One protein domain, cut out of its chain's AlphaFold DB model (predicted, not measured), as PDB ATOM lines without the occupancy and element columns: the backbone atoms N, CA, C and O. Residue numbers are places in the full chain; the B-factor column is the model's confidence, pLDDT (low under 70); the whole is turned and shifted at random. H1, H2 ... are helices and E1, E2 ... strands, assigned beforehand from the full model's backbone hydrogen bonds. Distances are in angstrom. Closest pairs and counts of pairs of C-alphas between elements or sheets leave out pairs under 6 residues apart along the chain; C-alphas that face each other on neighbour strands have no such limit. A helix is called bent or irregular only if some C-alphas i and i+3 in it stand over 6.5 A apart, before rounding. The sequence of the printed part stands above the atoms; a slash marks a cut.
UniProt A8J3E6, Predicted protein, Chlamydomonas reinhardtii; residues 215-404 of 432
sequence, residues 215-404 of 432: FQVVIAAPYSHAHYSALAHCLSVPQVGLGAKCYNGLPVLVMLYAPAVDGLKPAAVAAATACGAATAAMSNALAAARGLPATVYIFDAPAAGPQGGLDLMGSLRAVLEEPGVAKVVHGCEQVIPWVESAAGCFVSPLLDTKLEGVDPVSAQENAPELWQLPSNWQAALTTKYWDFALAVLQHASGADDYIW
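This is residues 215 to 404 of the 432 residues of the protein "Predicted protein" of Chlamydomonas reinhardtii (UniProt A8J3E6). A twisted six-stranded sheet runs through the middle in three layers, with H1, H4 and H6 over one face and H9 over the other. At one end H2 and H3 pack on H1, and E3 and E6 are extended by a small strand pair, E4 and E5; a loop with the short H7 reaches out past the E8 edge. The printed part has 190 residues, with nine named helices and eight named strands in the order E1 H1 E2 E3 E4 H2 H3 E5 E6 H4 H5 E7 H6 E8 H7 H8 H9. The large sheet, E1 E6 E3 E2 E7 E8, is mixed, and so is the class, helices and strands. The whole is compact, radius of gyration of the C-alphas 16.0 A, spanning 45 by 41 by 27 A.

Find C-alpha 215 at (-20.120, -48.094, -10.699), where E1, residues 215 to 219, begins. Its sheet continues with E6 at 295 to 300, E3 at 250 to 258, 23.3 A, E2 at 239 to 247, 26.4 A, E7 at 326 to 329 and E8 at 350 to 352. E4 is 261 to 263, E5 290 to 292. Look for H1 at 225 to 236, 16.2 A, H4 at 305 to 315, 15.1 A, and H6 at 332 to 343, 15.5 A, only just irregular, C-alphas 334 and 337 being 6.8 A apart. H2 is 266 to 274, H3 280 to 287, H5 317 to 320, H7 360 to 364, H8 375 to 381. H9, 384 to 396, 18.0 A, ends at (-11.773, -63.227, -6.186).

E2 and E3 form an antiparallel hairpin, N 243 to O 255 3.0 A; E6 and E3 are antiparallel, N 256 to O 297 2.9 A. Parallel pairs are E1 and E6, N 217 to O 296 2.9 A, E2 and E7, N 240 to O 326 2.8 A, and E7 and E8, N 351 to O 327 2.8 A. E4 and E5 are antiparallel, N 261 to O 292 2.9 A. Strand-helix-strand units, parallel strands joined through helices with right-handed crossovers, are E7, H6, E8 and, split by strands between, E1, H1, E2 and E6, H4 H5, E7. H1, 9.0 A over the sheet, is the hub: it touches H2, Ala 232 to Ala 268 4.9 A between closest C-alphas. H9 is on the opposite face, height 9.3 A. Every O i to N i+4 pair is within hydrogen-bond range in H1, H2, H3, H4, H8 and H9; H6 has 6 of 8, H7 0 of 1 but 1 of 2 O i to N i+3 pairs, and H5 is too short.

The farthest C-alphas, Glu 365 and Trp 404, are 52.1 A apart. The printed part has no cut and no long link. Mean pLDDT of the printed part is 71.3; residues 353 to 404 are among those under 70.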
ATOM      1  N   PHE A 215     -21.561 -48.001 -10.720       65.69
ATOM      2  CA  PHE A 215     -20.120 -48.094 -10.699       65.69
ATOM      3  C   PHE A 215     -19.744 -48.900  -9.461       65.69
ATOM      4  O   PHE A 215     -20.262 -48.662  -8.374       65.69
ATOM      5  N   GLN A 216     -18.887 -49.899  -9.636       73.38
ATOM      6  CA  GLN A 216     -18.318 -50.650  -8.527       73.38
ATOM      7  C   GLN A 216     -16.838 -50.321  -8.463       73.38
ATOM      8  O   GLN A 216     -16.141 -50.397  -9.474       73.38
ATOM      9  N   VAL A 217     -16.374 -49.928  -7.283       77.19
ATOM     10  CA  VAL A 217     -14.978 -49.562  -7.053       77.19
ATOM     11  C   VAL A 217     -14.470 -50.370  -5.871       77.19
ATOM     12  O   VAL A 217     -14.947 -50.204  -4.750       77.19
ATOM     13  N   VAL A 218     -13.500 -51.245  -6.131       82.00
ATOM     14  CA  VAL A 218     -12.805 -52.013  -5.092       82.00
ATOM     15  C   VAL A 218     -11.616 -51.204  -4.586       82.00
ATOM     16  O   VAL A 218     -10.808 -50.697  -5.363       82.00
ATOM     17  N   ILE A 219     -11.524 -51.074  -3.270       86.00
ATOM     18  CA  ILE A 219     -10.535 -50.294  -2.543       86.00
ATOM     19  C   ILE A 219      -9.751 -51.275  -1.678       86.00
ATOM     20  O   ILE A 219     -10.169 -51.640  -0.583       86.00
ATOM     21  N   ALA A 220      -8.601 -51.687  -2.202       86.88
ATOM     22  CA  ALA A 220      -7.640 -52.559  -1.529       86.88
ATOM     23  C   ALA A 220      -6.370 -51.804  -1.094       86.88
ATOM     24  O   ALA A 220      -5.411 -52.405  -0.633       86.88
ATOM     25  N   ALA A 221      -6.327 -50.482  -1.274       87.12
ATOM     26  CA  ALA A 221      -5.175 -49.661  -0.920       87.12
ATOM     27  C   ALA A 221      -5.630 -48.464  -0.073       87.12
ATOM     28  O   ALA A 221      -6.342 -47.593  -0.606       87.12
ATOM     29  N   PRO A 222      -5.236 -48.388   1.216       87.19
ATOM     30  CA  PRO A 222      -5.497 -47.211   2.030       87.19
ATOM     31  C   PRO A 222      -4.812 -45.991   1.413       87.19
ATOM     32  O   PRO A 222      -3.806 -46.089   0.713       87.19
ATOM     33  N   TYR A 223      -5.412 -44.830   1.643       86.06
ATOM     34  CA  TYR A 223      -4.947 -43.522   1.152       86.06
ATOM     35  C   TYR A 223      -4.749 -43.412  -0.374       86.06
ATOM     36  O   TYR A 223      -4.115 -42.482  -0.870       86.06
ATOM     37  N   SER A 224      -5.324 -44.331  -1.149       86.88
ATOM     38  CA  SER A 224      -5.365 -44.230  -2.608       86.88
ATOM     39  C   SER A 224      -6.365 -43.168  -3.083       86.88
ATOM     40  O   SER A 224      -7.259 -42.743  -2.350       86.88
ATOM     41  N   HIS A 225      -6.269 -42.760  -4.352       85.06
ATOM     42  CA  HIS A 225      -7.256 -41.858  -4.959       85.06
ATOM     43  C   HIS A 225      -8.678 -42.410  -4.906       85.06
ATOM     44  O   HIS A 225      -9.609 -41.679  -4.573       85.06
ATOM     45  N   ALA A 226      -8.839 -43.710  -5.154       87.06
ATOM     46  CA  ALA A 226     -10.126 -44.381  -5.020       87.06
ATOM     47  C   ALA A 226     -10.653 -44.313  -3.579       87.06
ATOM     48  O   ALA A 226     -11.827 -44.020  -3.375       87.06
ATOM     49  N   HIS A 227      -9.777 -44.504  -2.589       89.44
ATOM     50  CA  HIS A 227     -10.137 -44.427  -1.177       89.44
ATOM     51  C   HIS A 227     -10.635 -43.034  -0.768       89.44
ATOM     52  O   HIS A 227     -11.740 -42.902  -0.248       89.44
ATOM     53  N   TYR A 228      -9.866 -41.980  -1.056       90.00
ATOM     54  CA  TYR A 228     -10.276 -40.617  -0.713       90.00
ATOM     55  C   TYR A 228     -11.514 -40.160  -1.488       90.00
ATOM     56  O   TYR A 228     -12.380 -39.496  -0.920       90.00
ATOM     57  N   SER A 229     -11.638 -40.554  -2.760       89.50
ATOM     58  CA  SER A 229     -12.840 -40.283  -3.551       89.50
ATOM     59  C   SER A 229     -14.072 -40.962  -2.966       89.50
ATOM     60  O   SER A 229     -15.135 -40.350  -2.967       89.50
ATOM     61  N   ALA A 230     -13.942 -42.188  -2.458       91.00
ATOM     62  CA  ALA A 230     -15.040 -42.899  -1.814       91.00
ATOM     63  C   ALA A 230     -15.499 -42.196  -0.536       91.00
ATOM     64  O   ALA A 230     -16.686 -41.917  -0.387       91.00
ATOM     65  N   LEU A 231     -14.561 -41.839   0.349       93.25
ATOM     66  CA  LEU A 231     -14.878 -41.119   1.585       93.25
ATOM     67  C   LEU A 231     -15.528 -39.763   1.291       93.25
ATOM     68  O   LEU A 231     -16.585 -39.462   1.836       93.25
ATOM     69  N   ALA A 232     -14.951 -38.970   0.383       91.56
ATOM     70  CA  ALA A 232     -15.499 -37.663   0.027       91.56
ATOM     71  C   ALA A 232     -16.902 -37.781  -0.586       91.56
ATOM     72  O   ALA A 232     -17.770 -36.950  -0.310       91.56
ATOM     73  N   HIS A 233     -17.147 -38.819  -1.389       92.19
ATOM     74  CA  HIS A 233     -18.459 -39.063  -1.970       92.19
ATOM     75  C   HIS A 233     -19.494 -39.424  -0.901       92.19
ATOM     76  O   HIS A 233     -20.533 -38.772  -0.816       92.19
ATOM     77  N   CYS A 234     -19.171 -40.381  -0.028       92.31
ATOM     78  CA  CYS A 234     -20.017 -40.790   1.093       92.31
ATOM     79  C   CYS A 234     -20.309 -39.643   2.075       92.31
ATOM     80  O   CYS A 234     -21.402 -39.567   2.621       92.31
ATOM     81  N   LEU A 235     -19.365 -38.723   2.276       93.06
ATOM     82  CA  LEU A 235     -19.546 -37.534   3.120       93.06
ATOM     83  C   LEU A 235     -20.311 -36.401   2.414       93.06
ATOM     84  O   LEU A 235     -20.768 -35.452   3.050       93.06
ATOM     85  N   SER A 236     -20.453 -36.467   1.089       90.75
ATOM     86  CA  SER A 236     -21.187 -35.457   0.317       90.75
ATOM     87  C   SER A 236     -22.693 -35.716   0.279       90.75
ATOM     88  O   SER A 236     -23.451 -34.827  -0.111       90.75
ATOM     89  N   VAL A 237     -23.143 -36.887   0.725       87.25
ATOM     90  CA  VAL A 237     -24.528 -37.356   0.595       87.25
ATOM     91  C   VAL A 237     -25.231 -37.394   1.954       87.25
ATOM     92  O   VAL A 237     -24.574 -37.633   2.957       87.25
ATOM     93  N   PRO A 238     -26.553 -37.164   2.032       81.69
ATOM     94  CA  PRO A 238     -27.291 -37.234   3.297       81.69
ATOM     95  C   PRO A 238     -27.448 -38.667   3.827       81.69
ATOM     96  O   PRO A 238     -27.748 -38.862   5.001       81.69
ATOM     97  N   GLN A 239     -27.270 -39.680   2.973       83.69
ATOM     98  CA  GLN A 239     -27.385 -41.084   3.350       83.69
ATOM     99  C   GLN A 239     -26.425 -41.970   2.563       83.69
ATOM    100  O   GLN A 239     -26.187 -41.739   1.376       83.69
ATOM    101  N   VAL A 240     -25.972 -43.048   3.201       86.56
ATOM    102  CA  VAL A 240     -25.217 -44.135   2.574       86.56
ATOM    103  C   VAL A 240     -25.836 -45.482   2.916       86.56
ATOM    104  O   VAL A 240     -26.252 -45.720   4.051       86.56
ATOM    105  N   GLY A 241     -25.875 -46.388   1.942       82.94
ATOM    106  CA  GLY A 241     -26.178 -47.791   2.216       82.94
ATOM    107  C   GLY A 241     -24.945 -48.472   2.802       82.94
ATOM    108  O   GLY A 241     -23.854 -48.303   2.264       82.94
ATOM    109  N   LEU A 242     -25.107 -49.236   3.876       84.31
ATOM    110  CA  LEU A 242     -24.021 -49.932   4.558       84.31
ATOM    111  C   LEU A 242     -24.288 -51.441   4.572       84.31
ATOM    112  O   LEU A 242     -25.329 -51.912   5.031       84.31
ATOM    113  N   GLY A 243     -23.303 -52.199   4.104       81.50
ATOM    114  CA  GLY A 243     -23.228 -53.646   4.257       81.50
ATOM    115  C   GLY A 243     -21.825 -54.050   4.688       81.50
ATOM    116  O   GLY A 243     -20.849 -53.392   4.340       81.50
ATOM    117  N   ALA A 244     -21.698 -55.139   5.439       79.88
ATOM    118  CA  ALA A 244     -20.392 -55.703   5.751       79.88
ATOM    119  C   ALA A 244     -20.457 -57.222   5.780       79.88
ATOM    120  O   ALA A 244     -21.465 -57.804   6.186       79.88
ATOM    121  N   LYS A 245     -19.352 -57.861   5.394       74.31
ATOM    122  CA  LYS A 245     -19.133 -59.283   5.623       74.31
ATOM    123  C   LYS A 245     -17.983 -59.488   6.570       74.31
ATOM    124  O   LYS A 245     -16.907 -58.916   6.402       74.31
ATOM    125  N   CYS A 246     -18.222 -60.362   7.533       68.38
ATOM    126  CA  CYS A 246     -17.264 -60.683   8.570       68.38
ATOM    127  C   CYS A 246     -16.850 -62.146   8.483       68.38
ATOM    128  O   CYS A 246     -17.638 -63.010   8.096       68.38
ATOM    129  N   TYR A 247     -15.614 -62.415   8.878       64.75
ATOM    130  CA  TYR A 247     -15.055 -63.745   9.042       64.75
ATOM    131  C   TYR A 247     -14.419 -63.813  10.427       64.75
ATOM    132  O   TYR A 247     -13.635 -62.942  10.795       64.75
ATOM    133  N   ASN A 248     -14.797 -64.813  11.227       66.44
ATOM    134  CA  ASN A 248     -14.350 -64.959  12.619       66.44
ATOM    135  C   ASN A 248     -14.516 -63.688  13.481       66.44
ATOM    136  O   ASN A 248     -13.688 -63.401  14.339       66.44
ATOM    137  N   GLY A 249     -15.587 -62.919  13.255       61.78
ATOM    138  CA  GLY A 249     -15.875 -61.698  14.016       61.78
ATOM    139  C   GLY A 249     -15.075 -60.459  13.599       61.78
ATOM    140  O   GLY A 249     -15.241 -59.418  14.225       61.78
ATOM    141  N   LEU A 250     -14.257 -60.543  12.543       60.66
ATOM    142  CA  LEU A 250     -13.575 -59.399  11.935       60.66
ATOM    143  C   LEU A 250     -14.219 -59.071  10.582       60.66
ATOM    144  O   LEU A 250     -14.442 -59.995   9.794       60.66
ATOM    145  N   PRO A 251     -14.525 -57.799  10.275       63.56
ATOM    146  CA  PRO A 251     -14.983 -57.421   8.951       63.56
ATOM    147  C   PRO A 251     -13.853 -57.602   7.944       63.56
ATOM    148  O   PRO A 251     -12.741 -57.106   8.101       63.56
ATOM    149  N   VAL A 252     -14.176 -58.366   6.913       69.25
ATOM    150  CA  VAL A 252     -13.304 -58.700   5.788       69.25
ATOM    151  C   VAL A 252     -13.595 -57.742   4.645       69.25
ATOM    152  O   VAL A 252     -12.686 -57.247   3.995       69.25
ATOM    153  N   LEU A 253     -14.876 -57.444   4.435       79.44
ATOM    154  CA  LEU A 253     -15.340 -56.559   3.384       79.44
ATOM    155  C   LEU A 253     -16.380 -55.606   3.964       79.44
ATOM    156  O   LEU A 253     -17.351 -56.055   4.576       79.44
ATOM    157  N   VAL A 254     -16.209 -54.309   3.734       85.06
ATOM    158  CA  VAL A 254     -17.248 -53.305   4.003       85.06
ATOM    159  C   VAL A 254     -17.665 -52.697   2.683       85.06
ATOM    160  O   VAL A 254     -16.828 -52.343   1.861       85.06
ATOM    161  N   MET A 255     -18.966 -52.584   2.468       85.94
ATOM    162  CA  MET A 255     -19.510 -51.987   1.269       85.94
ATOM    163  C   MET A 255     -20.344 -50.766   1.617       85.94
ATOM    164  O   MET A 255     -21.230 -50.822   2.469       85.94
ATOM    165  N   LEU A 256     -20.048 -49.671   0.924       88.94
ATOM    166  CA  LEU A 256     -20.776 -48.419   1.021       88.94
ATOM    167  C   LEU A 256     -21.415 -48.110  -0.322       88.94
ATOM    168  O   LEU A 256     -20.731 -48.005  -1.338       88.94
ATOM    169  N   TYR A 257     -22.729 -47.943  -0.327       86.06
ATOM    170  CA  TYR A 257     -23.428 -47.374  -1.464       86.06
ATOM    171  C   TYR A 257     -23.539 -45.866  -1.280       86.06
ATOM    172  O   TYR A 257     -24.177 -45.403  -0.332       86.06
ATOM    173  N   ALA A 258     -22.951 -45.129  -2.220       86.12
ATOM    174  CA  ALA A 258     -23.148 -43.703  -2.360       86.12
ATOM    175  C   ALA A 258     -24.040 -43.417  -3.592       86.12
ATOM    176  O   ALA A 258     -23.748 -43.890  -4.693       86.12
ATOM    177  N   PRO A 259     -25.125 -42.654  -3.433       81.06
ATOM    178  CA  PRO A 259     -25.987 -42.128  -4.503       81.06
ATOM    179  C   PRO A 259     -25.204 -41.163  -5.412       81.06
ATOM    180  O   PRO A 259     -24.101 -40.765  -5.072       81.06
ATOM    181  N   ALA A 260     -25.768 -40.742  -6.543       82.69
ATOM    182  CA  ALA A 260     -25.113 -39.737  -7.382       82.69
ATOM    183  C   ALA A 260     -25.130 -38.339  -6.731       82.69
ATOM    184  O   ALA A 260     -26.114 -37.969  -6.089       82.69
ATOM    185  N   VAL A 261     -24.080 -37.545  -6.963       85.56
ATOM    186  CA  VAL A 261     -24.004 -36.124  -6.579       85.56
ATOM    187  C   VAL A 261     -23.500 -35.278  -7.738       85.56
ATOM    188  O   VAL A 261     -22.613 -35.700  -8.473       85.56
ATOM    189  N   ASP A 262     -23.996 -34.048  -7.866       84.81
ATOM    190  CA  ASP A 262     -23.540 -33.103  -8.900       84.81
ATOM    191  C   ASP A 262     -22.118 -32.573  -8.642       84.81
ATOM    192  O   ASP A 262     -21.437 -32.087  -9.547       84.81
ATOM    193  N   GLY A 263     -21.632 -32.702  -7.409       84.12
ATOM    194  CA  GLY A 263     -20.282 -32.332  -7.008       84.12
ATOM    195  C   GLY A 263     -20.006 -32.699  -5.556       84.12
ATOM    196  O   GLY A 263     -20.925 -32.902  -4.759       84.12
ATOM    197  N   LEU A 264     -18.724 -32.789  -5.216       86.81
ATOM    198  CA  LEU A 264     -18.292 -33.059  -3.849       86.81
ATOM    199  C   LEU A 264     -18.430 -31.807  -2.972       86.81
ATOM    200  O   LEU A 264     -18.066 -30.702  -3.377       86.81
ATOM    201  N   LYS A 265     -18.919 -31.976  -1.738       87.44
ATOM    202  CA  LYS A 265     -18.971 -30.882  -0.758       87.44
ATOM    203  C   LYS A 265     -17.540 -30.527  -0.321       87.44
ATOM    204  O   LYS A 265     -16.791 -31.432   0.045       87.44
ATOM    205  N   PRO A 266     -17.148 -29.242  -0.244       84.56
ATOM    206  CA  PRO A 266     -15.805 -28.865   0.212       84.56
ATOM    207  C   PRO A 266     -15.451 -29.414   1.603       84.56
ATOM    208  O   PRO A 266     -14.336 -29.883   1.819       84.56
ATOM    209  N   ALA A 267     -16.422 -29.432   2.524       83.94
ATOM    210  CA  ALA A 267     -16.259 -30.026   3.851       83.94
ATOM    211  C   ALA A 267     -16.034 -31.547   3.793       83.94
ATOM    212  O   ALA A 267     -15.207 -32.071   4.533       83.94
ATOM    213  N   ALA A 268     -16.706 -32.242   2.871       84.50
ATOM    214  CA  ALA A 268     -16.531 -33.675   2.656       84.50
ATOM    215  C   ALA A 268     -15.141 -34.005   2.097       84.50
ATOM    216  O   ALA A 268     -14.517 -34.971   2.527       84.50
ATOM    217  N   VAL A 269     -14.625 -33.175   1.182       83.00
ATOM    218  CA  VAL A 269     -13.252 -33.309   0.671       83.00
ATOM    219  C   VAL A 269     -12.240 -33.087   1.792       83.00
ATOM    220  O   VAL A 269     -11.336 -33.902   1.961       83.00
ATOM    221  N   ALA A 270     -12.416 -32.036   2.599       83.56
ATOM    222  CA  ALA A 270     -11.542 -31.755   3.734       83.56
ATOM    223  C   ALA A 270     -11.532 -32.912   4.750       83.56
ATOM    224  O   ALA A 270     -10.461 -33.406   5.108       83.56
ATOM    225  N   ALA A 271     -12.708 -33.399   5.148       82.50
ATOM    226  CA  ALA A 271     -12.850 -34.513   6.081       82.50
ATOM    227  C   ALA A 271     -12.254 -35.819   5.530       82.50
ATOM    228  O   ALA A 271     -11.499 -36.484   6.235       82.50
ATOM    229  N   ALA A 272     -12.485 -36.142   4.253       81.50
ATOM    230  CA  ALA A 272     -11.857 -37.294   3.611       81.50
ATOM    231  C   ALA A 272     -10.327 -37.183   3.628       81.50
ATOM    232  O   ALA A 272      -9.637 -38.147   3.951       81.50
ATOM    233  N   THR A 273      -9.780 -36.004   3.318       80.88
ATOM    234  CA  THR A 273      -8.325 -35.785   3.296       80.88
ATOM    235  C   THR A 273      -7.696 -35.834   4.686       80.88
ATOM    236  O   THR A 273      -6.547 -36.249   4.803       80.88
ATOM    237  N   ALA A 274      -8.454 -35.510   5.740       81.31
ATOM    238  CA  ALA A 274      -8.005 -35.607   7.128       81.31
ATOM    239  C   ALA A 274      -7.823 -37.058   7.611       81.31
ATOM    240  O   ALA A 274      -7.117 -37.289   8.591       81.31
ATOM    241  N   CYS A 275      -8.396 -38.047   6.916       72.31
ATOM    242  CA  CYS A 275      -8.231 -39.461   7.255       72.31
ATOM    243  C   CYS A 275      -6.811 -40.003   7.004       72.31
ATOM    244  O   CYS A 275      -6.545 -41.135   7.395       72.31
ATOM    245  N   GLY A 276      -5.901 -39.255   6.358       69.44
ATOM    246  CA  GLY A 276      -4.515 -39.694   6.136       69.44
ATOM    247  C   GLY A 276      -3.606 -38.638   5.496       69.44
ATOM    248  O   GLY A 276      -3.920 -37.455   5.485       69.44
ATOM    249  N   ALA A 277      -2.479 -39.063   4.920       63.28
ATOM    250  CA  ALA A 277      -1.481 -38.182   4.300       63.28
ATOM    251  C   ALA A 277      -1.853 -37.744   2.865       63.28
ATOM    252  O   ALA A 277      -1.083 -37.940   1.922       63.28
ATOM    253  N   ALA A 278      -3.044 -37.172   2.675       70.62
ATOM    254  CA  ALA A 278      -3.465 -36.683   1.365       70.62
ATOM    255  C   ALA A 278      -2.542 -35.551   0.886       70.62
ATOM    256  O   ALA A 278      -2.208 -34.630   1.633       70.62
ATOM    257  N   THR A 279      -2.138 -35.592  -0.385       75.88
ATOM    258  CA  THR A 279      -1.359 -34.495  -0.980       75.88
ATOM    259  C   THR A 279      -2.273 -33.322  -1.335       75.88
ATOM    260  O   THR A 279      -3.430 -33.516  -1.701       75.88
ATOM    261  N   ALA A 280      -1.751 -32.091  -1.323       76.19
ATOM    262  CA  ALA A 280      -2.528 -30.915  -1.736       76.19
ATOM    263  C   ALA A 280      -3.091 -31.050  -3.169       76.19
ATOM    264  O   ALA A 280      -4.212 -30.630  -3.444       76.19
ATOM    265  N   ALA A 281      -2.340 -31.692  -4.072       74.62
ATOM    266  CA  ALA A 281      -2.792 -31.987  -5.432       74.62
ATOM    267  C   ALA A 281      -4.029 -32.900  -5.452       74.62
ATOM    268  O   ALA A 281      -4.955 -32.674  -6.225       74.62
ATOM    269  N   MET A 282      -4.062 -33.899  -4.573       75.75
ATOM    270  CA  MET A 282      -5.177 -34.828  -4.429       75.75
ATOM    271  C   MET A 282      -6.423 -34.149  -3.859       75.75
ATOM    272  O   MET A 282      -7.509 -34.313  -4.408       75.75
ATOM    273  N   SER A 283      -6.263 -33.328  -2.819       74.69
ATOM    274  CA  SER A 283      -7.362 -32.533  -2.259       74.69
ATOM    275  C   SER A 283      -7.958 -31.586  -3.303       74.69
ATOM    276  O   SER A 283      -9.177 -31.490  -3.429       74.69
ATOM    277  N   ASN A 284      -7.110 -30.941  -4.108       77.88
ATOM    278  CA  ASN A 284      -7.552 -30.055  -5.184       77.88
ATOM    279  C   ASN A 284      -8.264 -30.816  -6.311       77.88
ATOM    280  O   ASN A 284      -9.267 -30.332  -6.830       77.88
ATOM    281  N   ALA A 285      -7.782 -32.009  -6.674       78.25
ATOM    282  CA  ALA A 285      -8.424 -32.855  -7.680       78.25
ATOM    283  C   ALA A 285      -9.820 -33.317  -7.232       78.25
ATOM    284  O   ALA A 285     -10.767 -33.257  -8.014       78.25
ATOM    285  N   LEU A 286      -9.966 -33.702  -5.961       78.00
ATOM    286  CA  LEU A 286     -11.256 -34.051  -5.364       78.00
ATOM    287  C   LEU A 286     -12.198 -32.844  -5.319       78.00
ATOM    288  O   LEU A 286     -13.345 -32.946  -5.736       78.00
ATOM    289  N   ALA A 287     -11.713 -31.679  -4.887       76.31
ATOM    290  CA  ALA A 287     -12.508 -30.451  -4.871       76.31
ATOM    291  C   ALA A 287     -12.966 -30.010  -6.275       76.31
ATOM    292  O   ALA A 287     -14.006 -29.371  -6.415       76.31
ATOM    293  N   ALA A 288     -12.206 -30.361  -7.316       77.25
ATOM    294  CA  ALA A 288     -12.542 -30.077  -8.706       77.25
ATOM    295  C   ALA A 288     -13.461 -31.132  -9.354       77.25
ATOM    296  O   ALA A 288     -13.916 -30.918 -10.481       77.25
ATOM    297  N   ALA A 289     -13.741 -32.255  -8.679       76.88
ATOM    298  CA  ALA A 289     -14.574 -33.322  -9.219       76.88
ATOM    299  C   ALA A 289     -16.024 -32.841  -9.399       76.88
ATOM    300  O   ALA A 289     -16.734 -32.540  -8.435       76.88
ATOM    301  N   ARG A 290     -16.465 -32.780 -10.660       77.31
ATOM    302  CA  ARG A 290     -17.848 -32.471 -11.039       77.31
ATOM    303  C   ARG A 290     -18.577 -33.765 -11.343       77.31
ATOM    304  O   ARG A 290     -18.132 -34.493 -12.223       77.31
ATOM    305  N   GLY A 291     -19.694 -33.994 -10.667       78.25
ATOM    306  CA  GLY A 291     -20.575 -35.125 -10.918       78.25
ATOM    307  C   GLY A 291     -19.943 -36.469 -10.561       78.25
ATOM    308  O   GLY A 291     -19.134 -36.995 -11.322       78.25
ATOM    309  N   LEU A 292     -20.345 -37.071  -9.445       84.50
ATOM    310  CA  LEU A 292     -20.054 -38.478  -9.180       84.50
ATOM    311  C   LEU A 292     -21.320 -39.309  -9.393       84.50
ATOM    312  O   LEU A 292     -22.382 -38.951  -8.881       84.50
ATOM    313  N   PRO A 293     -21.241 -40.412 -10.156       82.81
ATOM    314  CA  PRO A 293     -22.383 -41.285 -10.358       82.81
ATOM    315  C   PRO A 293     -22.652 -42.114  -9.103       82.81
ATOM    316  O   PRO A 293     -21.765 -42.320  -8.275       82.81
ATOM    317  N   ALA A 294     -23.856 -42.676  -9.009       78.88
ATOM    318  CA  ALA A 294     -24.173 -43.646  -7.971       78.88
ATOM    319  C   ALA A 294     -23.175 -44.820  -8.020       78.88
ATOM    320  O   ALA A 294     -23.005 -45.473  -9.056       78.88
ATOM    321  N   THR A 295     -22.486 -45.053  -6.905       79.31
ATOM    322  CA  THR A 295     -21.316 -45.928  -6.823       79.31
ATOM    323  C   THR A 295     -21.395 -46.817  -5.589       79.31
ATOM    324  O   THR A 295     -21.756 -46.375  -4.500       79.31
ATOM    325  N   VAL A 296     -21.028 -48.084  -5.753       81.88
ATOM    326  CA  VAL A 296     -20.783 -49.024  -4.660       81.88
ATOM    327  C   VAL A 296     -19.278 -49.121  -4.445       81.88
ATOM    328  O   VAL A 296     -18.537 -49.578  -5.317       81.88
ATOM    329  N   TYR A 297     -18.832 -48.696  -3.272       87.00
ATOM    330  CA  TYR A 297     -17.454 -48.801  -2.821       87.00
ATOM    331  C   TYR A 297     -17.285 -50.062  -1.989       87.00
ATOM    332  O   TYR A 297     -18.046 -50.283  -1.051       87.00
ATOM    333  N   ILE A 298     -16.292 -50.879  -2.322       86.50
ATOM    334  CA  ILE A 298     -15.964 -52.121  -1.621       86.50
ATOM    335  C   ILE A 298     -14.598 -51.934  -0.977       86.50
ATOM    336  O   ILE A 298     -13.598 -51.833  -1.676       86.50
ATOM    337  N   PHE A 299     -14.550 -51.898   0.345       87.94
ATOM    338  CA  PHE A 299     -13.326 -51.839   1.129       87.94
ATOM    339  C   PHE A 299     -12.882 -53.268   1.425       87.94
ATOM    340  O   PHE A 299     -13.561 -53.977   2.170       87.94
ATOM    341  N   ASP A 300     -11.771 -53.681   0.818       85.69
ATOM    342  CA  ASP A 300     -11.229 -55.036   0.919       85.69
ATOM    343  C   ASP A 300     -10.020 -55.054   1.857       85.69
ATOM    344  O   ASP A 300      -8.883 -54.786   1.460       85.69
ATOM    345  N   ALA A 301     -10.291 -55.315   3.140       84.38
ATOM    346  CA  ALA A 301      -9.263 -55.327   4.173       84.38
ATOM    347  C   ALA A 301      -8.213 -56.443   3.968       84.38
ATOM    348  O   ALA A 301      -7.027 -56.147   4.116       84.38
ATOM    349  N   PRO A 302      -8.576 -57.691   3.596       80.88
ATOM    350  CA  PRO A 302      -7.596 -58.724   3.260       80.88
ATOM    351  C   PRO A 302      -6.686 -58.348   2.097       80.88
ATOM    352  O   PRO A 302      -5.475 -58.542   2.197       80.88
ATOM    353  N   ALA A 303      -7.245 -57.796   1.014       78.31
ATOM    354  CA  ALA A 303      -6.451 -57.425  -0.155       78.31
ATOM    355  C   ALA A 303      -5.441 -56.306   0.154       78.31
ATOM    356  O   ALA A 303      -4.380 -56.244  -0.466       78.31
ATOM    357  N   ALA A 304      -5.729 -55.463   1.151       80.88
ATOM    358  CA  ALA A 304      -4.823 -54.427   1.643       80.88
ATOM    359  C   ALA A 304      -3.707 -54.941   2.572       80.88
ATOM    360  O   ALA A 304      -2.803 -54.182   2.939       80.88
ATOM    361  N   GLY A 305      -3.753 -56.215   2.968       81.81
ATOM    362  CA  GLY A 305      -2.863 -56.796   3.969       81.81
ATOM    363  C   GLY A 305      -3.173 -56.329   5.402       81.81
ATOM    364  O   GLY A 305      -4.046 -55.493   5.615       81.81
ATOM    365  N   PRO A 306      -2.463 -56.844   6.425       80.69
ATOM    366  CA  PRO A 306      -2.852 -56.651   7.826       80.69
ATOM    367  C   PRO A 306      -2.906 -55.185   8.272       80.69
ATOM    368  O   PRO A 306      -3.911 -54.747   8.824       80.69
ATOM    369  N   GLN A 307      -1.844 -54.416   8.009       85.31
ATOM    370  CA  GLN A 307      -1.805 -52.997   8.372       85.31
ATOM    371  C   GLN A 307      -2.742 -52.175   7.484       85.31
ATOM    372  O   GLN A 307      -3.514 -51.367   7.989       85.31
ATOM    373  N   GLY A 308      -2.725 -52.419   6.170       85.56
ATOM    374  CA  GLY A 308      -3.551 -51.658   5.240       85.56
ATOM    375  C   GLY A 308      -5.048 -51.885   5.442       85.56
ATOM    376  O   GLY A 308      -5.835 -50.956   5.286       85.56
ATOM    377  N   GLY A 309      -5.446 -53.088   5.855       85.56
ATOM    378  CA  GLY A 309      -6.819 -53.407   6.229       85.56
ATOM    379  C   GLY A 309      -7.268 -52.664   7.486       85.56
ATOM    380  O   GLY A 309      -8.374 -52.131   7.504       85.56
ATOM    381  N   LEU A 310      -6.407 -52.557   8.506       85.56
ATOM    382  CA  LEU A 310      -6.689 -51.738   9.691       85.56
ATOM    383  C   LEU A 310      -6.824 -50.256   9.330       85.56
ATOM    384  O   LEU A 310      -7.762 -49.606   9.786       85.56
ATOM    385  N   ASP A 311      -5.944 -49.741   8.472       88.69
ATOM    386  CA  ASP A 311      -5.990 -48.348   8.019       88.69
ATOM    387  C   ASP A 311      -7.268 -48.058   7.205       88.69
ATOM    388  O   ASP A 311      -7.890 -47.008   7.375       88.69
ATOM    389  N   LEU A 312      -7.699 -49.004   6.357       89.31
ATOM    390  CA  LEU A 312      -8.960 -48.924   5.609       89.31
ATOM    391  C   LEU A 312     -10.189 -48.984   6.515       89.31
ATOM    392  O   LEU A 312     -11.160 -48.281   6.261       89.31
ATOM    393  N   MET A 313     -10.195 -49.828   7.544       89.19
ATOM    394  CA  MET A 313     -11.333 -49.892   8.466       89.19
ATOM    395  C   MET A 313     -11.372 -48.663   9.376       89.19
ATOM    396  O   MET A 313     -12.437 -48.089   9.590       89.19
ATOM    397  N   GLY A 314     -10.217 -48.202   9.858       88.81
ATOM    398  CA  GLY A 314     -10.110 -47.009  10.693       88.81
ATOM    399  C   GLY A 314     -10.526 -45.727   9.967       88.81
ATOM    400  O   GLY A 314     -11.128 -44.847  10.579       88.81
ATOM    401  N   SER A 315     -10.278 -45.616   8.659       90.69
ATOM    402  CA  SER A 315     -10.700 -44.446   7.877       90.69
ATOM    403  C   SER A 315     -12.221 -44.334   7.722       90.69
ATOM    404  O   SER A 315     -12.744 -43.222   7.618       90.69
ATOM    405  N   LEU A 316     -12.948 -45.459   7.763       91.38
ATOM    406  CA  LEU A 316     -14.412 -45.478   7.673       91.38
ATOM    407  C   LEU A 316     -15.077 -44.742   8.831       91.38
ATOM    408  O   LEU A 316     -16.193 -44.250   8.665       91.38
ATOM    409  N   ARG A 317     -14.388 -44.603   9.969       91.44
ATOM    410  CA  ARG A 317     -14.855 -43.830  11.121       91.44
ATOM    411  C   ARG A 317     -15.379 -42.451  10.726       91.44
ATOM    412  O   ARG A 317     -16.426 -42.050  11.223       91.44
ATOM    413  N   ALA A 318     -14.706 -41.767   9.799       88.56
ATOM    414  CA  ALA A 318     -15.126 -40.445   9.343       88.56
ATOM    415  C   ALA A 318     -16.539 -40.455   8.748       88.56
ATOM    416  O   ALA A 318     -17.301 -39.541   9.003       88.56
ATOM    417  N   VAL A 319     -16.917 -41.498   8.004       90.94
ATOM    418  CA  VAL A 319     -18.268 -41.642   7.431       90.94
ATOM    419  C   VAL A 319     -19.250 -42.189   8.472       90.94
ATOM    420  O   VAL A 319     -20.400 -41.754   8.558       90.94
ATOM    421  N   LEU A 320     -18.812 -43.164   9.268       90.88
ATOM    422  CA  LEU A 320     -19.664 -43.892  10.206       90.88
ATOM    423  C   LEU A 320     -20.091 -43.047  11.412       90.88
ATOM    424  O   LEU A 320     -21.203 -43.243  11.899       90.88
ATOM    425  N   GLU A 321     -19.276 -42.085  11.841       90.12
ATOM    426  CA  GLU A 321     -19.613 -41.142  12.918       90.12
ATOM    427  C   GLU A 321     -20.201 -39.820  12.402       90.12
ATOM    428  O   GLU A 321     -20.698 -39.037  13.208       90.12
ATOM    429  N   GLU A 322     -20.176 -39.561  11.087       89.50
ATOM    430  CA  GLU A 322     -20.643 -38.285  10.532       89.50
ATOM    431  C   GLU A 322     -22.148 -38.086  10.792       89.50
ATOM    432  O   GLU A 322     -22.966 -38.828  10.229       89.50
ATOM    433  N   PRO A 323     -22.543 -37.075  11.592       83.81
ATOM    434  CA  PRO A 323     -23.941 -36.858  11.951       83.81
ATOM    435  C   PRO A 323     -24.796 -36.434  10.754       83.81
ATOM    436  O   PRO A 323     -25.990 -36.724  10.723       83.81
ATOM    437  N   GLY A 324     -24.192 -35.775   9.758       84.00
ATOM    438  CA  GLY A 324     -24.870 -35.347   8.535       84.00
ATOM    439  C   GLY A 324     -25.125 -36.462   7.514       84.00
ATOM    440  O   GLY A 324     -25.731 -36.188   6.480       84.00
ATOM    441  N   VAL A 325     -24.665 -37.691   7.777       85.38
ATOM    442  CA  VAL A 325     -24.789 -38.834   6.860       85.38
ATOM    443  C   VAL A 325     -25.482 -39.986   7.582       85.38
ATOM    444  O   VAL A 325     -24.894 -40.618   8.457       85.38
ATOM    445  N   ALA A 326     -26.713 -40.323   7.204       79.88
ATOM    446  CA  ALA A 326     -27.398 -41.490   7.755       79.88
ATOM    447  C   ALA A 326     -26.870 -42.796   7.154       79.88
ATOM    448  O   ALA A 326     -26.709 -42.927   5.941       79.88
ATOM    449  N   LYS A 327     -26.605 -43.784   8.009       87.56
ATOM    450  CA  LYS A 327     -26.146 -45.117   7.613       87.56
ATOM    451  C   LYS A 327     -27.351 -46.041   7.544       87.56
ATOM    452  O   LYS A 327     -27.947 -46.348   8.570       87.56
ATOM    453  N   VAL A 328     -27.714 -46.472   6.342       81.50
ATOM    454  CA  VAL A 328     -28.877 -47.329   6.105       81.50
ATOM    455  C   VAL A 328     -28.433 -48.782   6.001       81.50
ATOM    456  O   VAL A 328     -27.645 -49.134   5.125       81.50
ATOM    457  N   VAL A 329     -28.939 -49.630   6.891       78.88
ATOM    458  CA  VAL A 329     -28.602 -51.057   6.992       78.88
ATOM    459  C   VAL A 329     -29.883 -51.890   6.938       78.88
ATOM    460  O   VAL A 329     -30.982 -51.403   7.206       78.88
ATOM    461  N   HIS A 330     -29.757 -53.160   6.568       69.31
ATOM    462  CA  HIS A 330     -30.821 -54.146   6.717       69.31
ATOM    463  C   HIS A 330     -30.385 -55.252   7.683       69.31
ATOM    464  O   HIS A 330     -29.582 -56.113   7.322       69.31
ATOM    465  N   GLY A 331     -30.914 -55.239   8.907       71.06
ATOM    466  CA  GLY A 331     -30.576 -56.192   9.965       71.06
ATOM    467  C   GLY A 331     -29.261 -55.849  10.658       71.06
ATOM    468  O   GLY A 331     -28.236 -56.503  10.451       71.06
ATOM    469  N   CYS A 332     -29.296 -54.823  11.506       74.06
ATOM    470  CA  CYS A 332     -28.118 -54.253  12.146       74.06
ATOM    471  C   CYS A 332     -27.455 -55.187  13.169       74.06
ATOM    472  O   CYS A 332     -26.251 -55.075  13.388       74.06
ATOM    473  N   GLU A 333     -28.209 -56.120  13.771       71.88
ATOM    474  CA  GLU A 333     -27.710 -57.041  14.811       71.88
ATOM    475  C   GLU A 333     -26.490 -57.864  14.398       71.88
ATOM    476  O   GLU A 333     -25.714 -58.286  15.253       71.88
ATOM    477  N   GLN A 334     -26.336 -58.107  13.101       68.19
ATOM    478  CA  GLN A 334     -25.160 -58.761  12.565       68.19
ATOM    479  C   GLN A 334     -24.123 -57.691  12.212       68.19
ATOM    480  O   GLN A 334     -23.091 -57.598  12.857       68.19
ATOM    481  N   VAL A 335     -24.422 -56.808  11.264       68.00
ATOM    482  CA  VAL A 335     -23.435 -55.910  10.641       68.00
ATOM    483  C   VAL A 335     -22.739 -54.952  11.624       68.00
ATOM    484  O   VAL A 335     -21.524 -54.773  11.535       68.00
ATOM    485  N   ILE A 336     -23.471 -54.336  12.556       79.56
ATOM    486  CA  ILE A 336     -22.971 -53.173  13.310       79.56
ATOM    487  C   ILE A 336     -21.887 -53.516  14.337       79.56
ATOM    488  O   ILE A 336     -20.835 -52.880  14.266       79.56
ATOM    489  N   PRO A 337     -22.046 -54.522  15.222       77.81
ATOM    490  CA  PRO A 337     -21.027 -54.832  16.227       77.81
ATOM    491  C   PRO A 337     -19.629 -55.072  15.642       77.81
ATOM    492  O   PRO A 337     -18.624 -54.709  16.250       77.81
ATOM    493  N   TRP A 338     -19.550 -55.672  14.453       77.50
ATOM    494  CA  TRP A 338     -18.271 -55.967  13.809       77.50
ATOM    495  C   TRP A 338     -17.673 -54.750  13.112       77.50
ATOM    496  O   TRP A 338     -16.467 -54.529  13.209       77.50
ATOM    497  N   VAL A 339     -18.504 -53.951  12.437       80.38
ATOM    498  CA  VAL A 339     -18.062 -52.706  11.798       80.38
ATOM    499  C   VAL A 339     -17.563 -51.719  12.852       80.38
ATOM    500  O   VAL A 339     -16.459 -51.202  12.713       80.38
ATOM    501  N   GLU A 340     -18.308 -51.529  13.943       84.81
ATOM    502  CA  GLU A 340     -17.905 -50.685  15.076       84.81
ATOM    503  C   GLU A 340     -16.608 -51.176  15.721       84.81
ATOM    504  O   GLU A 340     -15.706 -50.382  15.993       84.81
ATOM    505  N   SER A 341     -16.471 -52.494  15.910       80.19
ATOM    506  CA  SER A 341     -15.258 -53.080  16.482       80.19
ATOM    507  C   SER A 341     -14.020 -52.863  15.610       80.19
ATOM    508  O   SER A 341     -12.933 -52.705  16.159       80.19
ATOM    509  N   ALA A 342     -14.143 -52.901  14.283       78.00
ATOM    510  CA  ALA A 342     -12.989 -52.774  13.393       78.00
ATOM    511  C   ALA A 342     -12.655 -51.333  13.028       78.00
ATOM    512  O   ALA A 342     -11.482 -50.991  12.910       78.00
ATOM    513  N   ALA A 343     -13.672 -50.488  12.865       82.31
ATOM    514  CA  ALA A 343     -13.484 -49.060  12.659       82.31
ATOM    515  C   ALA A 343     -13.165 -48.319  13.971       82.31
ATOM    516  O   ALA A 343     -12.728 -47.168  13.939       82.31
ATOM    517  N   GLY A 344     -13.362 -48.966  15.129       84.06
ATOM    518  CA  GLY A 344     -13.127 -48.374  16.445       84.06
ATOM    519  C   GLY A 344     -14.044 -47.179  16.710       84.06
ATOM    520  O   GLY A 344     -13.593 -46.170  17.257       84.06
ATOM    521  N   CYS A 345     -15.298 -47.265  16.263       84.00
ATOM    522  CA  CYS A 345     -16.240 -46.150  16.224       84.00
ATOM    523  C   CYS A 345     -17.664 -46.583  16.588       84.00
ATOM    524  O   CYS A 345     -17.943 -47.775  16.680       84.00
ATOM    525  N   PHE A 346     -18.568 -45.614  16.739       85.81
ATOM    526  CA  PHE A 346     -20.011 -45.869  16.832       85.81
ATOM    527  C   PHE A 346     -20.702 -45.472  15.530       85.81
ATOM    528  O   PHE A 346     -20.471 -44.379  15.016       85.81
ATOM    529  N   VAL A 347     -21.563 -46.334  14.988       83.88
ATOM    530  CA  VAL A 347     -22.303 -46.012  13.762       83.88
ATOM    531  C   VAL A 347     -23.488 -45.117  14.112       83.88
ATOM    532  O   VAL A 347     -24.452 -45.560  14.734       83.88
ATOM    533  N   SER A 348     -23.435 -43.850  13.700       82.19
ATOM    534  CA  SER A 348     -24.481 -42.869  14.004       82.19
ATOM    535  C   SER A 348     -24.551 -41.740  12.970       82.19
ATOM    536  O   SER A 348     -23.497 -41.205  12.625       82.19
ATOM    537  N   PRO A 349     -25.746 -41.332  12.492       84.00
ATOM    538  CA  PRO A 349     -27.059 -41.930  12.753       84.00
ATOM    539  C   PRO A 349     -27.273 -43.224  11.949       84.00
ATOM    540  O   PRO A 349     -26.841 -43.327  10.800       84.00
ATOM    541  N   LEU A 350     -27.938 -44.212  12.556       80.69
ATOM    542  CA  LEU A 350     -28.213 -45.534  11.978       80.69
ATOM    543  C   LEU A 350     -29.709 -45.696  11.674       80.69
ATOM    544  O   LEU A 350     -30.546 -45.470  12.544       80.69
ATOM    545  N   LEU A 351     -30.029 -46.146  10.462       75.88
ATOM    546  CA  LEU A 351     -31.375 -46.499  10.017       75.88
ATOM    547  C   LEU A 351     -31.404 -47.990   9.666       75.88
ATOM    548  O   LEU A 351     -30.786 -48.405   8.686       75.88
ATOM    549  N   ASP A 352     -32.101 -48.801  10.464       74.56
ATOM    550  CA  ASP A 352     -32.264 -50.232  10.189       74.56
ATOM    551  C   ASP A 352     -33.632 -50.533   9.573       74.56
ATOM    552  O   ASP A 352     -34.662 -50.557  10.244       74.56
ATOM    553  N   THR A 353     -33.606 -50.860   8.286       65.81
ATOM    554  CA  THR A 353     -34.788 -51.209   7.491       65.81
ATOM    555  C   THR A 353     -35.449 -52.530   7.898       65.81
ATOM    556  O   THR A 353     -36.565 -52.804   7.469       65.81
ATOM    557  N   LYS A 354     -34.795 -53.381   8.703       66.25
ATOM    558  CA  LYS A 354     -35.389 -54.629   9.220       66.25
ATOM    559  C   LYS A 354     -36.255 -54.396  10.459       66.25
ATOM    560  O   LYS A 354     -37.171 -55.175  10.718       66.25
ATOM    561  N   LEU A 355     -35.957 -53.354  11.233       54.44
ATOM    562  CA  LEU A 355     -36.670 -53.047  12.474       54.44
ATOM    563  C   LEU A 355     -38.001 -52.317  12.228       54.44
ATOM    564  O   LEU A 355     -38.782 -52.141  13.163       54.44
ATOM    565  N   GLU A 356     -38.308 -51.962  10.979       48.53
ATOM    566  CA  GLU A 356     -39.545 -51.277  10.626       48.53
ATOM    567  C   GLU A 356     -40.699 -52.252  10.337       48.53
ATOM    568  O   GLU A 356     -40.943 -52.693   9.219       48.53
ATOM    569  N   GLY A 357     -41.480 -52.511  11.390       39.97
ATOM    570  CA  GLY A 357     -42.947 -52.496  11.312       39.97
ATOM    571  C   GLY A 357     -43.510 -51.069  11.439       39.97
ATOM    572  O   GLY A 357     -44.628 -50.885  11.912       39.97
ATOM    573  N   VAL A 358     -42.700 -50.065  11.097       40.75
ATOM    574  CA  VAL A 358     -43.058 -48.649  11.050       40.75
ATOM    575  C   VAL A 358     -43.377 -48.350   9.595       40.75
ATOM    576  O   VAL A 358     -42.580 -48.662   8.716       40.75
ATOM    577  N   ASP A 359     -44.560 -47.800   9.334       39.53
ATOM    578  CA  ASP A 359     -44.941 -47.411   7.982       39.53
ATOM    579  C   ASP A 359     -43.886 -46.436   7.429       39.53
ATOM    580  O   ASP A 359     -43.685 -45.373   8.035       39.53
ATOM    581  N   PRO A 360     -43.251 -46.732   6.278       40.88
ATOM    582  CA  PRO A 360     -42.202 -45.891   5.686       40.88
ATOM    583  C   PRO A 360     -42.690 -44.468   5.353       40.88
ATOM    584  O   PRO A 360     -41.893 -43.563   5.125       40.88
ATOM    585  N   VAL A 361     -44.008 -44.256   5.377       39.94
ATOM    586  CA  VAL A 361     -44.689 -42.967   5.199       39.94
ATOM    587  C   VAL A 361     -44.517 -42.034   6.413       39.94
ATOM    588  O   VAL A 361     -44.480 -40.820   6.252       39.94
ATOM    589  N   SER A 362     -44.359 -42.565   7.630       36.31
ATOM    590  CA  SER A 362     -44.310 -41.755   8.865       36.31
ATOM    591  C   SER A 362     -42.924 -41.172   9.183       36.31
ATOM    592  O   SER A 362     -42.813 -40.067   9.716       36.31
ATOM    593  N   ALA A 363     -41.848 -41.861   8.792       38.81
ATOM    594  CA  ALA A 363     -40.489 -41.310   8.823       38.81
ATOM    595  C   ALA A 363     -40.295 -40.201   7.764       38.81
ATOM    596  O   ALA A 363     -39.490 -39.288   7.946       38.81
ATOM    597  N   GLN A 364     -41.083 -40.250   6.684       41.78
ATOM    598  CA  GLN A 364     -41.024 -39.341   5.539       41.78
ATOM    599  C   GLN A 364     -41.584 -37.940   5.836       41.78
ATOM    600  O   GLN A 364     -41.050 -36.957   5.327       41.78
ATOM    601  N   GLU A 365     -42.613 -37.823   6.682       36.59
ATOM    602  CA  GLU A 365     -43.172 -36.518   7.081       36.59
ATOM    603  C   GLU A 365     -42.199 -35.684   7.931       36.59
ATOM    604  O   GLU A 365     -42.273 -34.457   7.921       36.59
ATOM    605  N   ASN A 366     -41.251 -36.329   8.618       38.12
ATOM    606  CA  ASN A 366     -40.310 -35.657   9.517       38.12
ATOM    607  C   ASN A 366     -38.930 -35.388   8.888       38.12
ATOM    608  O   ASN A 366     -38.151 -34.620   9.451       38.12
ATOM    609  N   ALA A 367     -38.613 -35.995   7.737       41.66
ATOM    610  CA  ALA A 367     -37.322 -35.830   7.063       41.66
ATOM    611  C   ALA A 367     -37.421 -36.087   5.537       41.66
ATOM    612  O   ALA A 367     -36.962 -37.118   5.045       41.66
ATOM    613  N   PRO A 368     -37.993 -35.147   4.759       38.97
ATOM    614  CA  PRO A 368     -38.260 -35.309   3.322       38.97
ATOM    615  C   PRO A 368     -37.003 -35.439   2.440       38.97
ATOM    616  O   PRO A 368     -37.113 -35.806   1.272       38.97
ATOM    617  N   GLU A 369     -35.814 -35.154   2.982       43.25
ATOM    618  CA  GLU A 369     -34.524 -35.339   2.300       43.25
ATOM    619  C   GLU A 369     -33.995 -36.783   2.375       43.25
ATOM    620  O   GLU A 369     -33.049 -37.136   1.667       43.25
ATOM    621  N   LEU A 370     -34.592 -37.632   3.219       46.34
ATOM    622  CA  LEU A 370     -34.244 -39.043   3.306       46.34
ATOM    623  C   LEU A 370     -34.840 -39.779   2.099       46.34
ATOM    624  O   LEU A 370     -36.058 -39.823   1.925       46.34
ATOM    625  N   TRP A 371     -34.001 -40.368   1.245       51.69
ATOM    626  CA  TRP A 371     -34.514 -41.122   0.103       51.69
ATOM    627  C   TRP A 371     -35.318 -42.331   0.568       51.69
ATOM    628  O   TRP A 371     -34.879 -43.103   1.422       51.69
ATOM    629  N   GLN A 372     -36.461 -42.555  -0.083       44.19
ATOM    630  CA  GLN A 372     -37.042 -43.888  -0.123       44.19
ATOM    631  C   GLN A 372     -36.024 -44.790  -0.818       44.19
ATOM    632  O   GLN A 372     -35.730 -44.592  -1.999       44.19
ATOM    633  N   LEU A 373     -35.481 -45.775  -0.099       46.16
ATOM    634  CA  LEU A 373     -34.794 -46.886  -0.745       46.16
ATOM    635  C   LEU A 373     -35.767 -47.461  -1.773       46.16
ATOM    636  O   LEU A 373     -36.834 -47.936  -1.373       46.16
ATOM    637  N   PRO A 374     -35.456 -47.412  -3.081       43.41
ATOM    638  CA  PRO A 374     -36.352 -47.979  -4.072       43.41
ATOM    639  C   PRO A 374     -36.653 -49.437  -3.688       43.41
ATOM    640  O   PRO A 374     -35.787 -50.133  -3.158       43.41
ATOM    641  N   SER A 375     -37.874 -49.924  -3.887       41.56
ATOM    642  CA  SER A 375     -38.290 -51.249  -3.384       41.56
ATOM    643  C   SER A 375     -37.419 -52.407  -3.908       41.56
ATOM    644  O   SER A 375     -37.200 -53.398  -3.211       41.56
ATOM    645  N   ASN A 376     -36.829 -52.255  -5.099       42.19
ATOM    646  CA  ASN A 376     -35.807 -53.157  -5.645       42.19
ATOM    647  C   ASN A 376     -34.471 -53.109  -4.877       42.19
ATOM    648  O   ASN A 376     -33.749 -54.101  -4.848       42.19
ATOM    649  N   TRP A 377     -34.154 -51.996  -4.219       45.94
ATOM    650  CA  TRP A 377     -32.993 -51.835  -3.346       45.94
ATOM    651  C   TRP A 377     -33.223 -52.298  -1.919       45.94
ATOM    652  O   TRP A 377     -32.283 -52.827  -1.346       45.94
ATOM    653  N   GLN A 378     -34.428 -52.186  -1.353       45.19
ATOM    654  CA  GLN A 378     -34.729 -52.882  -0.094       45.19
ATOM    655  C   GLN A 378     -34.474 -54.388  -0.259       45.19
ATOM    656  O   GLN A 378     -33.788 -54.983   0.561       45.19
ATOM    657  N   ALA A 379     -34.895 -54.976  -1.387       38.28
ATOM    658  CA  ALA A 379     -34.613 -56.371  -1.736       38.28
ATOM    659  C   ALA A 379     -33.139 -56.647  -2.120       38.28
ATOM    660  O   ALA A 379     -32.636 -57.748  -1.893       38.28
ATOM    661  N   ALA A 380     -32.414 -55.675  -2.689       40.06
ATOM    662  CA  ALA A 380     -30.983 -55.827  -2.960       40.06
ATOM    663  C   ALA A 380     -30.139 -55.708  -1.678       40.06
ATOM    664  O   ALA A 380     -29.211 -56.486  -1.520       40.06
ATOM    665  N   LEU A 381     -30.482 -54.792  -0.757       40.94
ATOM    666  CA  LEU A 381     -29.918 -54.590   0.592       40.94
ATOM    667  C   LEU A 381     -30.311 -55.668   1.590       40.94
ATOM    668  O   LEU A 381     -29.571 -55.890   2.547       40.94
ATOM    669  N   THR A 382     -31.389 -56.413   1.337       42.06
ATOM    670  CA  THR A 382     -31.635 -57.664   2.048       42.06
ATOM    671  C   THR A 382     -30.556 -58.672   1.668       42.06
ATOM    672  O   THR A 382     -30.638 -59.307   0.622       42.06
ATOM    673  N   THR A 383     -29.511 -58.739   2.495       44.59
ATOM    674  CA  THR A 383     -28.524 -59.814   2.717       44.59
ATOM    675  C   THR A 383     -28.131 -60.710   1.538       44.59
ATOM    676  O   THR A 383     -26.956 -60.774   1.244       44.59
ATOM    677  N   LYS A 384     -29.030 -61.356   0.792       43.81
ATOM    678  CA  LYS A 384     -28.717 -62.352  -0.250       43.81
ATOM    679  C   LYS A 384     -27.964 -61.827  -1.481       43.81
ATOM    680  O   LYS A 384     -27.115 -62.551  -1.997       43.81
ATOM    681  N   TYR A 385     -28.257 -60.621  -1.983       45.03
ATOM    682  CA  TYR A 385     -27.510 -60.055  -3.127       45.03
ATOM    683  C   TYR A 385     -26.130 -59.559  -2.688       45.03
ATOM    684  O   TYR A 385     -25.134 -59.849  -3.349       45.03
ATOM    685  N   TRP A 386     -26.063 -58.895  -1.531       50.72
ATOM    686  CA  TRP A 386     -24.798 -58.510  -0.909       50.72
ATOM    687  C   TRP A 386     -23.968 -59.726  -0.535       50.72
ATOM    688  O   TRP A 386     -22.797 -59.757  -0.864       50.72
ATOM    689  N   ASP A 387     -24.556 -60.765   0.047       47.62
ATOM    690  CA  ASP A 387     -23.886 -62.018   0.386       47.62
ATOM    691  C   ASP A 387     -23.316 -62.709  -0.843       47.62
ATOM    692  O   ASP A 387     -22.235 -63.283  -0.743       47.62
ATOM    693  N   PHE A 388     -24.013 -62.646  -1.982       45.03
ATOM    694  CA  PHE A 388     -23.531 -63.174  -3.253       45.03
ATOM    695  C   PHE A 388     -22.385 -62.330  -3.820       45.03
ATOM    696  O   PHE A 388     -21.341 -62.883  -4.146       45.03
ATOM    697  N   ALA A 389     -22.538 -61.004  -3.895       48.62
ATOM    698  CA  ALA A 389     -21.477 -60.110  -4.359       48.62
ATOM    699  C   ALA A 389     -20.233 -60.208  -3.462       48.62
ATOM    700  O   ALA A 389     -19.122 -60.345  -3.959       48.62
ATOM    701  N   LEU A 390     -20.431 -60.233  -2.144       49.53
ATOM    702  CA  LEU A 390     -19.395 -60.427  -1.136       49.53
ATOM    703  C   LEU A 390     -18.753 -61.811  -1.244       49.53
ATOM    704  O   LEU A 390     -17.540 -61.892  -1.156       49.53
ATOM    705  N   ALA A 391     -19.516 -62.886  -1.464       48.38
ATOM    706  CA  ALA A 391     -18.946 -64.222  -1.660       48.38
ATOM    707  C   ALA A 391     -18.109 -64.305  -2.947       48.38
ATOM    708  O   ALA A 391     -17.035 -64.897  -2.942       48.38
ATOM    709  N   VAL A 392     -18.564 -63.675  -4.035       42.78
ATOM    710  CA  VAL A 392     -17.810 -63.585  -5.295       42.78
ATOM    711  C   VAL A 392     -16.531 -62.764  -5.107       42.78
ATOM    712  O   VAL A 392     -15.479 -63.164  -5.595       42.78
ATOM    713  N   LEU A 393     -16.598 -61.655  -4.366       47.12
ATOM    714  CA  LEU A 393     -15.443 -60.802  -4.073       47.12
ATOM    715  C   LEU A 393     -14.450 -61.468  -3.115       47.12
ATOM    716  O   LEU A 393     -13.258 -61.395  -3.369       47.12
ATOM    717  N   GLN A 394     -14.915 -62.164  -2.073       48.03
ATOM    718  CA  GLN A 394     -14.069 -62.959  -1.166       48.03
ATOM    719  C   GLN A 394     -13.305 -64.050  -1.914       48.03
ATOM    720  O   GLN A 394     -12.124 -64.281  -1.656       48.03
ATOM    721  N   HIS A 395     -13.981 -64.692  -2.865       46.62
ATOM    722  CA  HIS A 395     -13.371 -65.703  -3.709       46.62
ATOM    723  C   HIS A 395     -12.342 -65.089  -4.669       46.62
ATOM    724  O   HIS A 395     -11.243 -65.613  -4.823       46.62
ATOM    725  N   ALA A 396     -12.665 -63.940  -5.274       39.03
ATOM    726  CA  ALA A 396     -11.773 -63.227  -6.186       39.03
ATOM    727  C   ALA A 396     -10.560 -62.587  -5.484       39.03
ATOM    728  O   ALA A 396      -9.492 -62.502  -6.086       39.03
ATOM    729  N   SER A 397     -10.700 -62.152  -4.227       40.81
ATOM    730  CA  SER A 397      -9.612 -61.545  -3.450       40.81
ATOM    731  C   SER A 397      -8.673 -62.567  -2.808       40.81
ATOM    732  O   SER A 397      -7.662 -62.186  -2.219       40.81
ATOM    733  N   GLY A 398      -8.978 -63.867  -2.912       41.59
ATOM    734  CA  GLY A 398      -8.208 -64.913  -2.241       41.59
ATOM    735  C   GLY A 398      -8.295 -64.816  -0.714       41.59
ATOM    736  O   GLY A 398      -7.428 -65.337  -0.012       41.59
ATOM    737  N   ALA A 399      -9.330 -64.161  -0.172       42.22
ATOM    738  CA  ALA A 399      -9.564 -64.100   1.270       42.22
ATOM    739  C   ALA A 399      -9.751 -65.504   1.882       42.22
ATOM    740  O   ALA A 399      -9.436 -65.709   3.055       42.22
ATOM    741  N   ASP A 400     -10.180 -66.477   1.070       43.22
ATOM    742  CA  ASP A 400     -10.220 -67.900   1.425       43.22
ATOM    743  C   ASP A 400      -8.809 -68.496   1.649       43.22
ATOM    744  O   ASP A 400      -8.631 -69.369   2.500       43.22
ATOM    745  N   ASP A 401      -7.780 -67.989   0.960       39.41
ATOM    746  CA  ASP A 401      -6.390 -68.461   1.058       39.41
ATOM    747  C   ASP A 401      -5.576 -67.714   2.136       39.41
ATOM    748  O   ASP A 401      -4.661 -68.285   2.744       39.41
ATOM    749  N   TYR A 402      -5.949 -66.472   2.481       37.03
ATOM    750  CA  TYR A 402      -5.342 -65.704   3.590       37.03
ATOM    751  C   TYR A 402      -5.591 -66.320   4.982       37.03
ATOM    752  O   TYR A 402      -4.991 -65.910   5.983       37.03
ATOM    753  N   ILE A 403      -6.406 -67.377   5.039       39.44
ATOM    754  CA  ILE A 403      -6.615 -68.248   6.197       39.44
ATOM    755  C   ILE A 403      -5.303 -68.926   6.650       39.44
ATOM    756  O   ILE A 403      -5.203 -69.303   7.818       39.44
ATOM    757  N   TRP A 404      -4.265 -69.045   5.808       30.33
ATOM    758  CA  TRP A 404      -2.998 -69.673   6.223       30.33
ATOM    759  C   TRP A 404      -2.111 -68.782   7.112       30.33
ATOM    760  O   TRP A 404      -1.432 -69.295   8.001       30.33
TER     761      TRP A 404